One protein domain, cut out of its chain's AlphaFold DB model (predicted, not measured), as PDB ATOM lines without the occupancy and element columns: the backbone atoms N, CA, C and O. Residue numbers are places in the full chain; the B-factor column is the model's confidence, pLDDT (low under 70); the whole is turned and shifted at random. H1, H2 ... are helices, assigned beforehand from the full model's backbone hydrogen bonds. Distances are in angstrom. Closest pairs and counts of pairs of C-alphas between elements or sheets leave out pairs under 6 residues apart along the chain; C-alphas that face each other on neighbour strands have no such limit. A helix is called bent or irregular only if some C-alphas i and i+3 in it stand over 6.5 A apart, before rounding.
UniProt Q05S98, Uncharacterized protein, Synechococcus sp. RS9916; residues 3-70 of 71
ATOM      1  N   ARG A   3     -35.079 -24.690  65.718       60.34
ATOM      2  CA  ARG A   3     -34.717 -23.612  64.782       60.34
ATOM      3  C   ARG A   3     -33.814 -24.061  63.625       60.34
ATOM      4  O   ARG A   3     -33.980 -23.560  62.523       60.34
ATOM      5  N   ALA A   4     -32.909 -25.019  63.846       63.03
ATOM      6  CA  ALA A   4     -31.930 -25.441  62.837       63.03
ATOM      7  C   ALA A   4     -32.572 -26.095  61.600       63.03
ATOM      8  O   ALA A   4     -32.034 -25.977  60.506       63.03
ATOM      9  N   HIS A   5     -33.737 -26.730  61.762       67.12
ATOM     10  CA  HIS A   5     -34.472 -27.374  60.670       67.12
ATOM     11  C   HIS A   5     -35.576 -26.489  60.075       67.12
ATOM     12  O   HIS A   5     -35.977 -26.701  58.936       67.12
ATOM     13  N   ALA A   6     -36.041 -25.461  60.791       77.69
ATOM     14  CA  ALA A   6     -37.077 -24.556  60.291       77.69
ATOM     15  C   ALA A   6     -36.557 -23.604  59.195       77.69
ATOM     16  O   ALA A   6     -37.212 -23.427  58.170       77.69
ATOM     17  N   TYR A   7     -35.361 -23.029  59.370       82.12
ATOM     18  CA  TYR A   7     -34.739 -22.155  58.366       82.12
ATOM     19  C   TYR A   7     -34.475 -22.833  57.011       82.12
ATOM     20  O   TYR A   7     -34.852 -22.246  55.997       82.12
ATOM     21  N   PRO A   8     -33.887 -24.045  56.935       85.56
ATOM     22  CA  PRO A   8     -33.668 -24.702  55.649       85.56
ATOM     23  C   PRO A   8     -34.979 -25.106  54.971       85.56
ATOM     24  O   PRO A   8     -35.077 -25.007  53.753       85.56
ATOM     25  N   VAL A   9     -36.012 -25.492  55.728       89.06
ATOM     26  CA  VAL A   9     -37.333 -25.802  55.153       89.06
ATOM     27  C   VAL A   9     -37.973 -24.551  54.550       89.06
ATOM     28  O   VAL A   9     -38.455 -24.597  53.422       89.06
ATOM     29  N   LEU A  10     -37.927 -23.415  55.249       89.62
ATOM     30  CA  LEU A  10     -38.431 -22.146  54.716       89.62
ATOM     31  C   LEU A  10     -37.639 -21.684  53.487       89.62
ATOM     32  O   LEU A  10     -38.237 -21.222  52.516       89.62
ATOM     33  N   ALA A  11     -36.315 -21.852  53.499       89.56
ATOM     34  CA  ALA A  11     -35.470 -21.553  52.347       89.56
ATOM     35  C   ALA A  11     -35.825 -22.438  51.142       89.56
ATOM     36  O   ALA A  11     -35.949 -21.933  50.026       89.56
ATOM     37  N   LEU A  12     -36.070 -23.733  51.363       94.25
ATOM     38  CA  LEU A  12     -36.515 -24.654  50.318       94.25
ATOM     39  C   LEU A  12     -37.871 -24.240  49.744       94.25
ATOM     40  O   LEU A  12     -37.992 -24.101  48.530       94.25
ATOM     41  N   VAL A  13     -38.867 -23.969  50.590       95.19
ATOM     42  CA  VAL A  13     -40.196 -23.528  50.133       95.19
ATOM     43  C   VAL A  13     -40.104 -22.213  49.358       95.19
ATOM     44  O   VAL A  13     -40.711 -22.083  48.295       95.19
ATOM     45  N   SER A  14     -39.312 -21.254  49.840       93.12
ATOM     46  CA  SER A  14     -39.078 -19.987  49.141       93.12
ATOM     47  C   SER A  14     -38.417 -20.205  47.777       93.12
ATOM     48  O   SER A  14     -38.905 -19.687  46.774       93.12
ATOM     49  N   SER A  15     -37.371 -21.033  47.708       95.56
ATOM     50  CA  SER A  15     -36.686 -21.341  46.446       95.56
ATOM     51  C   SER A  15     -37.598 -22.056  45.443       95.56
ATOM     52  O   SER A  15     -37.655 -21.655  44.282       95.56
ATOM     53  N   LEU A  16     -38.392 -23.037  45.887       96.56
ATOM     54  CA  LEU A  16     -39.371 -23.733  45.047       96.56
ATOM     55  C   LEU A  16     -40.466 -22.789  44.546       96.56
ATOM     56  O   LEU A  16     -40.882 -22.896  43.395       96.56
ATOM     57  N   SER A  17     -40.896 -21.843  45.384       95.81
ATOM     58  CA  SER A  17     -41.864 -20.812  44.995       95.81
ATOM     59  C   SER A  17     -41.293 -19.875  43.929       95.81
ATOM     60  O   SER A  17     -41.975 -19.539  42.968       95.81
ATOM     61  N   LEU A  18     -40.027 -19.470  44.052       96.69
ATOM     62  CA  LEU A  18     -39.369 -18.638  43.040       96.69
ATOM     63  C   LEU A  18     -39.200 -19.385  41.713       96.69
ATOM     64  O   LEU A  18     -39.463 -18.819  40.653       96.69
ATOM     65  N   VAL A  19     -38.805 -20.659  41.768       97.44
ATOM     66  CA  VAL A  19     -38.670 -21.504  40.573       97.44
ATOM     67  C   VAL A  19     -40.018 -21.687  39.883       97.44
ATOM     68  O   VAL A  19     -40.100 -21.527  38.668       97.44
ATOM     69  N   SER A  20     -41.088 -21.973  40.628       97.19
ATOM     70  CA  SER A  20     -42.414 -22.134  40.031       97.19
ATOM     71  C   SER A  20     -42.894 -20.839  39.373       97.19
ATOM     72  O   SER A  20     -43.312 -20.872  38.217       97.19
ATOM     73  N   ILE A  21     -42.735 -19.689  40.035       96.19
ATOM     74  CA  ILE A  21     -43.063 -18.379  39.455       96.19
ATOM     75  C   ILE A  21     -42.267 -18.132  38.165       96.19
ATOM     76  O   ILE A  21     -42.848 -17.700  37.170       96.19
ATOM     77  N   ALA A  22     -40.967 -18.439  38.148       95.00
ATOM     78  CA  ALA A  22     -40.137 -18.281  36.954       95.00
ATOM     79  C   ALA A  22     -40.623 -19.164  35.792       95.00
ATOM     80  O   ALA A  22     -40.722 -18.690  34.660       95.00
ATOM     81  N   LEU A  23     -40.995 -20.419  36.065       96.38
ATOM     82  CA  LEU A  23     -41.546 -21.323  35.051       96.38
ATOM     83  C   LEU A  23     -42.878 -20.812  34.483       96.38
ATOM     84  O   LEU A  23     -43.099 -20.891  33.275       96.38
ATOM     85  N   LEU A  24     -43.740 -20.238  35.326       95.69
ATOM     86  CA  LEU A  24     -45.011 -19.651  34.890       95.69
ATOM     87  C   LEU A  24     -44.825 -18.413  33.993       95.69
ATOM     88  O   LEU A  24     -45.718 -18.103  33.205       95.69
ATOM     89  N   GLN A  25     -43.686 -17.720  34.070       94.62
ATOM     90  CA  GLN A  25     -43.387 -16.549  33.233       94.62
ATOM     91  C   GLN A  25     -42.842 -16.910  31.841       94.62
ATOM     92  O   GLN A  25     -42.938 -16.094  30.921       94.62
ATOM     93  N   ILE A  26     -42.323 -18.130  31.651       93.75
ATOM     94  CA  ILE A  26     -41.813 -18.620  30.358       93.75
ATOM     95  C   ILE A  26     -42.804 -18.400  29.200       93.75
ATOM     96  O   ILE A  26     -42.388 -17.841  28.185       93.75
ATOM     97  N   PRO A  27     -44.095 -18.790  29.280       91.06
ATOM     98  CA  PRO A  27     -45.020 -18.602  28.161       91.06
ATOM     99  C   PRO A  27     -45.195 -17.131  27.768       91.06
ATOM    100  O   PRO A  27     -45.276 -16.839  26.574       91.06
ATOM    101  N   SER A  28     -45.211 -16.210  28.737       89.88
ATOM    102  CA  SER A  28     -45.272 -14.768  28.466       89.88
ATOM    103  C   SER A  28     -44.019 -14.301  27.729       89.88
ATOM    104  O   SER A  28     -44.132 -13.725  26.651       89.88
ATOM    105  N   ALA A  29     -42.832 -14.681  28.211       90.75
ATOM    106  CA  ALA A  29     -41.570 -14.347  27.551       90.75
ATOM    107  C   ALA A  29     -41.479 -14.912  26.120       90.75
ATOM    108  O   ALA A  29     -40.987 -14.247  25.210       90.75
ATOM    109  N   VAL A  30     -41.991 -16.125  25.883       93.81
ATOM    110  CA  VAL A  30     -42.038 -16.728  24.540       93.81
ATOM    111  C   VAL A  30     -43.007 -15.978  23.621       93.81
ATOM    112  O   VAL A  30     -42.739 -15.846  22.423       93.81
ATOM    113  N   LYS A  31     -44.144 -15.502  24.140       90.56
ATOM    114  CA  LYS A  31     -45.070 -14.662  23.367       90.56
ATOM    115  C   LYS A  31     -44.416 -13.336  22.992       90.56
ATOM    116  O   LYS A  31     -44.417 -13.007  21.808       90.56
ATOM    117  N   ASP A  32     -43.795 -12.657  23.948       91.69
ATOM    118  CA  ASP A  32     -43.117 -11.378  23.714       91.69
ATOM    119  C   ASP A  32     -41.947 -11.539  22.737       91.69
ATOM    120  O   ASP A  32     -41.778 -10.741  21.818       91.69
ATOM    121  N   HIS A  33     -41.188 -12.632  22.843       91.75
ATOM    122  CA  HIS A  33     -40.120 -12.938  21.893       91.75
ATOM    123  C   HIS A  33     -40.644 -13.122  20.460       91.75
ATOM    124  O   HIS A  33     -40.053 -12.608  19.508       91.75
ATOM    125  N   ARG A  34     -41.766 -13.836  20.287       91.25
ATOM    126  CA  ARG A  34     -42.404 -14.002  18.969       91.25
ATOM    127  C   ARG A  34     -42.954 -12.685  18.432       91.25
ATOM    128  O   ARG A  34     -42.800 -12.413  17.243       91.25
ATOM    129  N   TYR A  35     -43.553 -11.881  19.301       91.50
ATOM    130  CA  TYR A  35     -44.070 -10.562  18.960       91.50
ATOM    131  C   TYR A  35     -42.952  -9.625  18.481       91.50
ATOM    132  O   TYR A  35     -43.039  -9.074  17.385       91.50
ATOM    133  N   ASN A  36     -41.847  -9.553  19.223       90.19
ATOM    134  CA  ASN A  36     -40.685  -8.748  18.847       90.19
ATOM    135  C   ASN A  36     -40.084  -9.207  17.513       90.19
ATOM    136  O   ASN A  36     -39.840  -8.380  16.640       90.19
ATOM    137  N   ARG A  37     -39.957 -10.524  17.288       92.50
ATOM    138  CA  ARG A  37     -39.511 -11.052  15.987       92.50
ATOM    139  C   ARG A  37     -40.425 -10.653  14.831       92.50
ATOM    140  O   ARG A  37     -39.928 -10.363  13.745       92.50
ATOM    141  N   CYS A  38     -41.742 -10.656  15.036       92.38
ATOM    142  CA  CYS A  38     -42.686 -10.195  14.018       92.38
ATOM    143  C   CYS A  38     -42.434  -8.724  13.665       92.38
ATOM    144  O   CYS A  38     -42.346  -8.381  12.482       92.38
ATOM    145  N   ILE A  39     -42.256  -7.873  14.681       90.19
ATOM    146  CA  ILE A  39     -41.964  -6.451  14.488       90.19
ATOM    147  C   ILE A  39     -40.652  -6.274  13.730       90.19
ATOM    148  O   ILE A  39     -40.637  -5.555  12.733       90.19
ATOM    149  N   ASP A  40     -39.583  -6.952  14.144       90.44
ATOM    150  CA  ASP A  40     -38.267  -6.850  13.508       90.44
ATOM    151  C   ASP A  40     -38.336  -7.210  12.019       90.44
ATOM    152  O   ASP A  40     -37.844  -6.463  11.169       90.44
ATOM    153  N   HIS A  41     -39.026  -8.304  11.680       89.81
ATOM    154  CA  HIS A  41     -39.240  -8.698  10.289       89.81
ATOM    155  C   HIS A  41     -40.035  -7.654   9.498       89.81
ATOM    156  O   HIS A  41     -39.680  -7.338   8.361       89.81
ATOM    157  N   GLN A  42     -41.099  -7.098  10.081       87.94
ATOM    158  CA  GLN A  42     -41.922  -6.083   9.423       87.94
ATOM    159  C   GLN A  42     -41.179  -4.759   9.234       87.94
ATOM    160  O   GLN A  42     -41.296  -4.125   8.182       87.94
ATOM    161  N   VAL A  43     -40.391  -4.349  10.227       86.81
ATOM    162  CA  VAL A  43     -39.538  -3.163  10.144       86.81
ATOM    163  C   VAL A  43     -38.482  -3.363   9.066       86.81
ATOM    164  O   VAL A  43     -38.340  -2.484   8.222       86.81
ATOM    165  N   GLN A  44     -37.816  -4.522   9.027       86.62
ATOM    166  CA  GLN A  44     -36.819  -4.844   8.006       86.62
ATOM    167  C   GLN A  44     -37.422  -4.834   6.595       86.62
ATOM    168  O   GLN A  44     -36.876  -4.201   5.688       86.62
ATOM    169  N   LEU A  45     -38.569  -5.494   6.403       84.00
ATOM    170  CA  LEU A  45     -39.254  -5.527   5.112       84.00
ATOM    171  C   LEU A  45     -39.578  -4.102   4.650       84.00
ATOM    172  O   LEU A  45     -39.255  -3.699   3.534       84.00
ATOM    173  N   ARG A  46     -40.154  -3.292   5.537       80.25
ATOM    174  CA  ARG A  46     -40.600  -1.939   5.198       80.25
ATOM    175  C   ARG A  46     -39.459  -0.941   5.093       80.25
ATOM    176  O   ARG A  46     -39.575  -0.043   4.273       80.25
ATOM    177  N   SER A  47     -38.352  -1.099   5.815       78.88
ATOM    178  CA  SER A  47     -37.178  -0.229   5.662       78.88
ATOM    179  C   SER A  47     -36.498  -0.401   4.303       78.88
ATOM    180  O   SER A  47     -35.890   0.540   3.798       78.88
ATOM    181  N   THR A  48     -36.609  -1.584   3.683       77.75
ATOM    182  CA  THR A  48     -36.090  -1.793   2.319       77.75
ATOM    183  C   THR A  48     -36.943  -1.103   1.254       77.75
ATOM    184  O   THR A  48     -36.401  -0.633   0.255       77.75
ATOM    185  N   VAL A  49     -38.256  -0.994   1.488       76.62
ATOM    186  CA  VAL A  49     -39.227  -0.391   0.559       76.62
ATOM    187  C   VAL A  49     -39.375   1.119   0.779       76.62
ATOM    188  O   VAL A  49     -39.424   1.890  -0.175       76.62
ATOM    189  N   LEU A  50     -39.433   1.558   2.035       71.75
ATOM    190  CA  LEU A  50     -39.695   2.933   2.455       71.75
ATOM    191  C   LEU A  50     -38.420   3.520   3.073       71.75
ATOM    192  O   LEU A  50     -38.201   3.449   4.283       71.75
ATOM    193  N   LYS A  51     -37.560   4.090   2.224       69.56
ATOM    194  CA  LYS A  51     -36.318   4.760   2.646       69.56
ATOM    195  C   LYS A  51     -36.614   6.143   3.242       69.56
ATOM    196  O   LYS A  51     -37.423   6.886   2.695       69.56
ATOM    197  N   GLY A  52     -35.930   6.498   4.334       67.00
ATOM    198  CA  GLY A  52     -35.956   7.850   4.921       67.00
ATOM    199  C   GLY A  52     -36.898   8.056   6.114       67.00
ATOM    200  O   GLY A  52     -37.051   9.180   6.580       67.00
ATOM    201  N   GLN A  53     -37.514   6.998   6.644       68.19
ATOM    202  CA  GLN A  53     -38.366   7.057   7.843       68.19
ATOM    203  C   GLN A  53     -37.556   6.795   9.127       68.19
ATOM    204  O   GLN A  53     -37.918   5.942   9.936       68.19
ATOM    205  N   ASP A  54     -36.443   7.514   9.306       63.94
ATOM    206  CA  ASP A  54     -35.492   7.337  10.410       63.94
ATOM    207  C   ASP A  54     -35.610   8.441  11.487       63.94
ATOM    208  O   ASP A  54     -34.630   9.092  11.827       63.94
ATOM    209  N   GLY A  55     -36.806   8.679  12.039       60.47
ATOM    210  CA  GLY A  55     -37.037   9.699  13.082       60.47
ATOM    211  C   GLY A  55     -37.869   9.197  14.271       60.47
ATOM    212  O   GLY A  55     -38.515   8.152  14.163       60.47
ATOM    213  N   PRO A  56     -37.878   9.898  15.420       46.78
ATOM    214  CA  PRO A  56     -38.765   9.561  16.534       46.78
ATOM    215  C   PRO A  56     -40.225   9.732  16.075       46.78
ATOM    216  O   PRO A  56     -40.643  10.832  15.734       46.78
ATOM    217  N   GLY A  57     -40.973   8.624  15.989       60.81
ATOM    218  CA  GLY A  57     -42.287   8.566  15.324       60.81
ATOM    219  C   GLY A  57     -42.332   7.730  14.035       60.81
ATOM    220  O   GLY A  57     -43.250   7.910  13.238       60.81
ATOM    221  N   ARG A  58     -41.364   6.822  13.808       71.12
ATOM    222  CA  ARG A  58     -41.296   5.961  12.608       71.12
ATOM    223  C   ARG A  58     -42.632   5.267  12.330       71.12
ATOM    224  O   ARG A  58     -42.977   4.276  12.976       71.12
ATOM    225  N   LEU A  59     -43.319   5.721  11.283       79.00
ATOM    226  CA  LEU A  59     -44.548   5.103  10.778       79.00
ATOM    227  C   LEU A  59     -44.343   3.616  10.476       79.00
ATOM    228  O   LEU A  59     -45.233   2.810  10.705       79.00
ATOM    229  N   VAL A  60     -43.142   3.239  10.029       82.31
ATOM    230  CA  VAL A  60     -42.759   1.847   9.761       82.31
ATOM    231  C   VAL A  60     -42.860   0.966  11.009       82.31
ATOM    232  O   VAL A  60     -43.394  -0.140  10.927       82.31
ATOM    233  N   TYR A  61     -42.381   1.458  12.154       83.25
ATOM    234  CA  TYR A  61     -42.445   0.729  13.420       83.25
ATOM    235  C   TYR A  61     -43.883   0.658  13.939       83.25
ATOM    236  O   TYR A  61     -44.357  -0.420  14.278       83.25
ATOM    237  N   LEU A  62     -44.613   1.777  13.916       85.31
ATOM    238  CA  LEU A  62     -46.020   1.814  14.339       85.31
ATOM    239  C   LEU A  62     -46.896   0.875  13.493       85.31
ATOM    240  O   LEU A  62     -47.723   0.146  14.030       85.31
ATOM    241  N   LYS A  63     -46.649   0.812  12.180       84.56
ATOM    242  CA  LYS A  63     -47.303  -0.127  11.255       84.56
ATOM    243  C   LYS A  63     -46.909  -1.585  11.520       84.56
ATOM    244  O   LYS A  63     -47.663  -2.504  11.211       84.56
ATOM    245  N   ALA A  64     -45.686  -1.828  11.990       85.94
ATOM    246  CA  ALA A  64     -45.224  -3.164  12.364       85.94
ATOM    247  C   ALA A  64     -45.926  -3.643  13.635       85.94
ATOM    248  O   ALA A  64     -46.420  -4.765  13.652       85.94
ATOM    249  N   VAL A  65     -46.052  -2.763  14.629       87.25
ATOM    250  CA  VAL A  65     -46.831  -2.987  15.852       87.25
ATOM    251  C   VAL A  65     -48.294  -3.285  15.521       87.25
ATOM    252  O   VAL A  65     -48.763  -4.363  15.864       87.25
ATOM    253  N   GLU A  66     -48.977  -2.406  14.776       86.75
ATOM    254  CA  GLU A  66     -50.381  -2.582  14.354       86.75
ATOM    255  C   GLU A  66     -50.611  -3.976  13.733       86.75
ATOM    256  O   GLU A  66     -51.449  -4.752  14.193       86.75
ATOM    257  N   HIS A  67     -49.751  -4.355  12.782       87.31
ATOM    258  CA  HIS A  67     -49.830  -5.645  12.102       87.31
ATOM    259  C   HIS A  67     -49.576  -6.847  13.024       87.31
ATOM    260  O   HIS A  67     -50.274  -7.855  12.930       87.31
ATOM    261  N   CYS A  68     -48.567  -6.771  13.895       86.75
ATOM    262  CA  CYS A  68     -48.196  -7.878  14.779       86.75
ATOM    263  C   CYS A  68     -49.139  -8.018  15.986       86.75
ATOM    264  O   CYS A  68     -49.233  -9.107  16.554       86.75
ATOM    265  N   GLU A  69     -49.862  -6.958  16.360       86.50
ATOM    266  CA  GLU A  69     -50.987  -7.017  17.304       86.50
ATOM    267  C   GLU A  69     -52.269  -7.580  16.666       86.50
ATOM    268  O   GLU A  69     -53.207  -7.929  17.386       86.50
ATOM    269  N   GLY A  70     -52.304  -7.708  15.334       76.06
ATOM    270  CA  GLY A  70     -53.442  -8.236  14.583       76.06
ATOM    271  C   GLY A  70     -54.577  -7.229  14.380       76.06
ATOM    272  O   GLY A  70     -55.731  -7.652  14.293       76.06
TER     273      GLY A  70
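This is residues 3 to 70 of the 71 residues of an uncharacterized protein of Synechococcus sp. RS9916 (UniProt Q05S98). One long, bent helix, H1, makes the length of a rod, and a short helix, H2, folds back on its second arm, H1b, to form a helical hairpin at one end. The first arm, H1a, sticks out from this small body, with residues 3 to 33 standing free. The printed part has 68 residues with two named helices, H1 then H2, and no named strand; the class is all helix. The whole is extended, with a radius of gyration of the C-alphas of 21.6 A and spans of 68 by 22 by 15 A.

H1, residues 3 to 49, was assigned as one helix by its hydrogen bonds but is bent: C-alphas 24 and 27 are 6.8 A apart. Its arms H1a, residues 3 to 24, and H1b, residues 27 to 49, stand at a shallow tilt of 34.9 degrees, only just short of steep. H2, residues 59 to 69, touches H1b, and the closest C-alphas, those of Ile 39 and Ala 64, are 5.1 A apart. This hairpin runs opposite ways at a steep tilt of 38 degrees. H1a and H2 are apart. Every O i to N i+4 pair is within hydrogen-bond range in H2, against 17 of 18 in H1a and 18 of 19 in H1b.

H1a begins at C-alpha 3, (-34.717, -23.612, 64.782), and measures 31.9 A from first to last C-alpha. H1b measures 33.6 A and ends at C-alpha 49, (-39.227, -0.391, 0.559). H2 measures 15.2 A and ends at C-alpha 69, (-50.987, -7.017, 17.304).

The two C-alphas farthest apart, those of Arg 3 and Val 49, are 68.4 A apart. The printed part has no cut, and the link from H1 to H2, 9 residues, is short. The mean pLDDT of the printed part is 84.6; residues 3 to 5 and 51 to 57 are under 70.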